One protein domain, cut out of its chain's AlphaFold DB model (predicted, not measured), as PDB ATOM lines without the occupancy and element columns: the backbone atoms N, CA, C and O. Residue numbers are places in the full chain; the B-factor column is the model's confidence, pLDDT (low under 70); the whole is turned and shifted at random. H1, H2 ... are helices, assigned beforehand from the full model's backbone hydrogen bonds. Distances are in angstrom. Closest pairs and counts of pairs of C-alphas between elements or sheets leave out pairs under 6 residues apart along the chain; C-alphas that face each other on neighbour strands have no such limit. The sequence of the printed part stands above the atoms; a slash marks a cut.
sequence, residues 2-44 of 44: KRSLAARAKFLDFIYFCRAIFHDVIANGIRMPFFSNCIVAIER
ATOM      1  N   LYS A   2      97.405  55.689 100.200       52.50
ATOM      2  CA  LYS A   2      96.700  54.465  99.734       52.50
ATOM      3  C   LYS A   2      95.296  54.233 100.341       52.50
ATOM      4  O   LYS A   2      94.404  53.766  99.647       52.50
ATOM      5  N   ARG A   3      95.060  54.636 101.602       54.75
ATOM      6  CA  ARG A   3      93.738  54.541 102.274       54.75
ATOM      7  C   ARG A   3      92.629  55.344 101.575       54.75
ATOM      8  O   ARG A   3      91.480  54.925 101.590       54.75
ATOM      9  N   SER A   4      92.986  56.468 100.946       66.12
ATOM     10  CA  SER A   4      92.029  57.354 100.267       66.12
ATOM     11  C   SER A   4      91.409  56.724  99.015       66.12
ATOM     12  O   SER A   4      90.233  56.932  98.744       66.12
ATOM     13  N   LEU A   5      92.173  55.900  98.290       68.25
ATOM     14  CA  LEU A   5      91.710  55.229  97.074       68.25
ATOM     15  C   LEU A   5      90.737  54.094  97.391       68.25
ATOM     16  O   LEU A   5      89.693  54.006  96.759       68.25
ATOM     17  N   ALA A   6      91.026  53.285  98.414       70.31
ATOM     18  CA  ALA A   6      90.113  52.229  98.855       70.31
ATOM     19  C   ALA A   6      88.792  52.799  99.403       70.31
ATOM     20  O   ALA A   6      87.725  52.246  99.147       70.31
ATOM     21  N   ALA A   7      88.848  53.927 100.121       72.94
ATOM     22  CA  ALA A   7      87.650  54.632 100.575       72.94
ATOM     23  C   ALA A   7      86.849  55.222  99.400       72.94
ATOM     24  O   ALA A   7      85.629  55.091  99.375       72.94
ATOM     25  N   ARG A   8      87.523  55.807  98.396       78.31
ATOM     26  CA  ARG A   8      86.870  56.287  97.164       78.31
ATOM     27  C   ARG A   8      86.240  55.155  96.356       78.31
ATOM     28  O   ARG A   8      85.146  55.353  95.851       78.31
ATOM     29  N   ALA A   9      86.888  53.996  96.258       80.31
ATOM     30  CA  ALA A   9      86.331  52.830  95.572       80.31
ATOM     31  C   ALA A   9      85.037  52.357  96.250       80.31
ATOM     32  O   ALA A   9      84.001  52.294  95.600       80.31
ATOM     33  N   LYS A  10      85.055  52.182  97.579       80.56
ATOM     34  CA  LYS A  10      83.850  51.831  98.352       80.56
ATOM     35  C   LYS A  10      82.737  52.873  98.234       80.56
ATOM     36  O   LYS A  10      81.565  52.522  98.201       80.56
ATOM     37  N   PHE A  11      83.100  54.154  98.184       81.69
ATOM     38  CA  PHE A  11      82.137  55.231  97.978       81.69
ATOM     39  C   PHE A  11      81.524  55.185  96.572       81.69
ATOM     40  O   PHE A  11      80.318  55.338  96.431       81.69
ATOM     41  N   LEU A  12      82.326  54.926  95.538       85.94
ATOM     42  CA  LEU A  12      81.837  54.754  94.169       85.94
ATOM     43  C   LEU A  12      80.904  53.545  94.052       85.94
ATOM     44  O   LEU A  12      79.827  53.688  93.480       85.94
ATOM     45  N   ASP A  13      81.265  52.407  94.648       87.31
ATOM     46  CA  ASP A  13      80.410  51.212  94.689       87.31
ATOM     47  C   ASP A  13      79.068  51.506  95.373       87.31
ATOM     48  O   ASP A  13      78.008  51.135  94.868       87.31
ATOM     49  N   PHE A  14      79.097  52.248  96.484       85.75
ATOM     50  CA  PHE A  14      77.886  52.699  97.167       85.75
ATOM     51  C   PHE A  14      77.006  53.576  96.263       85.75
ATOM     52  O   PHE A  14      75.802  53.338  96.161       85.75
ATOM     53  N   ILE A  15      77.587  54.547  95.552       87.31
ATOM     54  CA  ILE A  15      76.841  55.406  94.618       87.31
ATOM     55  C   ILE A  15      76.241  54.595  93.460       87.31
ATOM     56  O   ILE A  15      75.102  54.858  93.060       87.31
ATOM     57  N   TYR A  16      76.958  53.598  92.935       87.31
ATOM     58  CA  TYR A  16      76.434  52.701  91.901       87.31
ATOM     59  C   TYR A  16      75.243  51.883  92.402       87.31
ATOM     60  O   TYR A  16      74.236  51.779  91.699       87.31
ATOM     61  N   PHE A  17      75.319  51.365  93.626       87.44
ATOM     62  CA  PHE A  17      74.214  50.642  94.249       87.44
ATOM     63  C   PHE A  17      72.982  51.538  94.448       87.44
ATOM     64  O   PHE A  17      71.874  51.165  94.062       87.44
ATOM     65  N   CYS A  18      73.172  52.763  94.950       84.88
ATOM     66  CA  CYS A  18      72.089  53.742  95.077       84.88
ATOM     67  C   CYS A  18      71.446  54.076  93.724       84.88
ATOM     68  O   CYS A  18      70.223  54.164  93.631       84.88
ATOM     69  N   ARG A  19      72.252  54.229  92.667       84.75
ATOM     70  CA  ARG A  19      71.765  54.467  91.301       84.75
ATOM     71  C   ARG A  19      70.933  53.289  90.786       84.75
ATOM     72  O   ARG A  19      69.889  53.525  90.185       84.75
ATOM     73  N   ALA A  20      71.369  52.052  91.016       86.81
ATOM     74  CA  ALA A  20      70.637  50.861  90.585       86.81
ATOM     75  C   ALA A  20      69.260  50.770  91.261       86.81
ATOM     76  O   ALA A  20      68.257  50.619  90.569       86.81
ATOM     77  N   ILE A  21      69.202  50.968  92.584       84.38
ATOM     78  CA  ILE A  21      67.934  51.018  93.330       84.38
ATOM     79  C   ILE A  21      67.047  52.147  92.812       84.38
ATOM     80  O   ILE A  21      65.857  51.949  92.599       84.38
ATOM     81  N   PHE A  22      67.613  53.334  92.592       82.44
ATOM     82  CA  PHE A  22      66.851  54.462  92.070       82.44
ATOM     83  C   PHE A  22      66.218  54.135  90.714       82.44
ATOM     84  O   PHE A  22      65.022  54.346  90.535       82.44
ATOM     85  N   HIS A  23      66.991  53.590  89.772       82.50
ATOM     86  CA  HIS A  23      66.461  53.224  88.460       82.50
ATOM     87  C   HIS A  23      65.411  52.118  88.543       82.50
ATOM     88  O   HIS A  23      64.412  52.217  87.841       82.50
ATOM     89  N   ASP A  24      65.599  51.117  89.401       82.94
ATOM     90  CA  ASP A  24      64.628  50.038  89.593       82.94
ATOM     91  C   ASP A  24      63.306  50.557  90.182       82.94
ATOM     92  O   ASP A  24      62.226  50.282  89.661       82.94
ATOM     93  N   VAL A  25      63.375  51.404  91.209       78.56
ATOM     94  CA  VAL A  25      62.192  51.996  91.848       78.56
ATOM     95  C   VAL A  25      61.436  52.914  90.879       78.56
ATOM     96  O   VAL A  25      60.207  52.853  90.809       78.56
ATOM     97  N   ILE A  26      62.152  53.723  90.088       75.69
ATOM     98  CA  ILE A  26      61.549  54.579  89.054       75.69
ATOM     99  C   ILE A  26      60.958  53.744  87.908       75.69
ATOM    100  O   ILE A  26      59.849  54.041  87.465       75.69
ATOM    101  N   ALA A  27      61.649  52.696  87.446       73.56
ATOM    102  CA  ALA A  27      61.162  51.804  86.389       73.56
ATOM    103  C   ALA A  27      59.891  51.050  86.807       73.56
ATOM    104  O   ALA A  27      58.984  50.877  85.996       73.56
ATOM    105  N   ASN A  28      59.785  50.684  88.086       75.81
ATOM    106  CA  ASN A  28      58.589  50.080  88.675       75.81
ATOM    107  C   ASN A  28      57.471  51.099  88.988       75.81
ATOM    108  O   ASN A  28      56.461  50.744  89.595       75.81
ATOM    109  N   GLY A  29      57.623  52.371  88.595       67.44
ATOM    110  CA  GLY A  29      56.600  53.407  88.764       67.44
ATOM    111  C   GLY A  29      56.361  53.828  90.218       67.44
ATOM    112  O   GLY A  29      55.404  54.554  90.505       67.44
ATOM    113  N   ILE A  30      57.222  53.405  91.146       71.44
ATOM    114  CA  ILE A  30      57.125  53.770  92.555       71.44
ATOM    115  C   ILE A  30      57.651  55.200  92.696       71.44
ATOM    116  O   ILE A  30      58.849  55.477  92.614       71.44
ATOM    117  N   ARG A  31      56.739  56.147  92.928       64.56
ATOM    118  CA  ARG A  31      57.106  57.524  93.271       64.56
ATOM    119  C   ARG A  31      57.732  57.545  94.661       64.56
ATOM    120  O   ARG A  31      57.036  57.383  95.659       64.56
ATOM    121  N   MET A  32      59.040  57.779  94.730       63.97
ATOM    122  CA  MET A  32      59.705  58.065  95.998       63.97
ATOM    123  C   MET A  32      59.311  59.473  96.485       63.97
ATOM    124  O   MET A  32      59.692  60.458  95.847       63.97
ATOM    125  N   PRO A  33      58.610  59.609  97.627       60.25
ATOM    126  CA  PRO A  33      58.122  60.904  98.111       60.25
ATOM    127  C   PRO A  33      59.248  61.905  98.420       60.25
ATOM    128  O   PRO A  33      59.042  63.110  98.299       60.25
ATOM    129  N   PHE A  34      60.461  61.430  98.730       56.56
ATOM    130  CA  PHE A  34      61.640  62.289  98.916       56.56
ATOM    131  C   PHE A  34      62.040  63.058  97.644       56.56
ATOM    132  O   PHE A  34      62.438  64.216  97.738       56.56
ATOM    133  N   PHE A  35      61.907  62.457  96.456       56.16
ATOM    134  CA  PHE A  35      62.313  63.091  95.197       56.16
ATOM    135  C   PHE A  35      61.218  63.956  94.570       56.16
ATOM    136  O   PHE A  35      61.541  64.868  93.813       56.16
ATOM    137  N   SER A  36      59.943  63.749  94.920       55.81
ATOM    138  CA  SER A  36      58.868  64.660  94.499       55.81
ATOM    139  C   SER A  36      59.102  66.093  94.988       55.81
ATOM    140  O   SER A  36      58.872  67.028  94.227       55.81
ATOM    141  N   ASN A  37      59.640  66.278  96.198       52.69
ATOM    142  CA  ASN A  37      60.014  67.608  96.693       52.69
ATOM    143  C   ASN A  37      61.245  68.192  95.982       52.69
ATOM    144  O   ASN A  37      61.324  69.405  95.804       52.69
ATOM    145  N   CYS A  38      62.199  67.359  95.552       51.47
ATOM    146  CA  CYS A  38      63.370  67.826  94.806       51.47
ATOM    147  C   CYS A  38      63.028  68.237  93.368       51.47
ATOM    148  O   CYS A  38      63.598  69.208  92.887       51.47
ATOM    149  N   ILE A  39      62.096  67.551  92.697       51.66
ATOM    150  CA  ILE A  39      61.629  67.947  91.356       51.66
ATOM    151  C   ILE A  39      60.955  69.324  91.419       51.66
ATOM    152  O   ILE A  39      61.335  70.214  90.667       51.66
ATOM    153  N   VAL A  40      60.066  69.543  92.395       51.56
ATOM    154  CA  VAL A  40      59.426  70.854  92.633       51.56
ATOM    155  C   VAL A  40      60.450  71.964  92.914       51.56
ATOM    156  O   VAL A  40      60.220  73.117  92.565       51.56
ATOM    157  N   ALA A  41      61.586  71.637  93.536       50.66
ATOM    158  CA  ALA A  41      62.658  72.596  93.795       50.66
ATOM    159  C   ALA A  41      63.566  72.865  92.578       50.66
ATOM    160  O   ALA A  41      64.211  73.907  92.546       50.66
ATOM    161  N   ILE A  42      63.642  71.946  91.609       54.81
ATOM    162  CA  ILE A  42      64.420  72.108  90.366       54.81
ATOM    163  C   ILE A  42      63.604  72.852  89.297       54.81
ATOM    164  O   ILE A  42      64.181  73.553  88.472       54.81
ATOM    165  N   GLU A  43      62.276  72.724  89.311       50.78
ATOM    166  CA  GLU A  43      61.364  73.411  88.381       50.78
ATOM    167  C   GLU A  43      61.001  74.856  88.796       50.78
ATOM    168  O   GLU A  43      60.161  75.479  88.144       50.78
ATOM    169  N   ARG A  44      61.611  75.405  89.858       43.91
ATOM    170  CA  ARG A  44      61.426  76.798  90.304       43.91
ATOM    171  C   ARG A  44      62.645  77.658  89.992       43.91
ATOM    172  O   ARG A  44      62.426  78.817  89.578       43.91
TER     173      ARG A  44
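This is residues 2 to 44 of the 44 residues of an uncharacterized protein of Bacillus mycoides (UniProt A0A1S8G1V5). Picture an open L: one long helix, H1, makes the long arm, and a short helix, H2, makes the other arm, turned off beyond the far end of H1, with no packed core between them. The printed part has 43 residues with two named helices, H1 then H2, and no named strand; the class is all helix. It is extended, with a radius of gyration of the C-alphas of 14.6 A, and flat, spanning 42 by 26 by 12 A.

Begin with H1, residues 2 to 27, and look from there to H2, residues 33 to 42: the two are apart, with no C-alpha of the one within 8 A of the other. A tight link of five residues joins them. Residues 2 to 21, of H1, and 33 to 44, of which 33 to 42 belong to H2, are among those that stand free. O i to N i+4 pairs are within hydrogen-bond range in 21 of 22 cases in H1 and 4 of 6 in H2.

Find C-alpha 2 at (96.700, 54.465, 99.734); from there H1 runs 38.1 A to C-alpha 27 at (61.162, 51.804, 86.389). H2 runs 15.0 A from Pro 33 to C-alpha 42 at (64.420, 72.108, 90.366).

The C-alphas of Lys 2 and Arg 44, the two farthest apart, are 42.8 A apart. The printed part has no cut. Look for pLDDT under 70 at residues 2 to 5, 29 and 31 to 44.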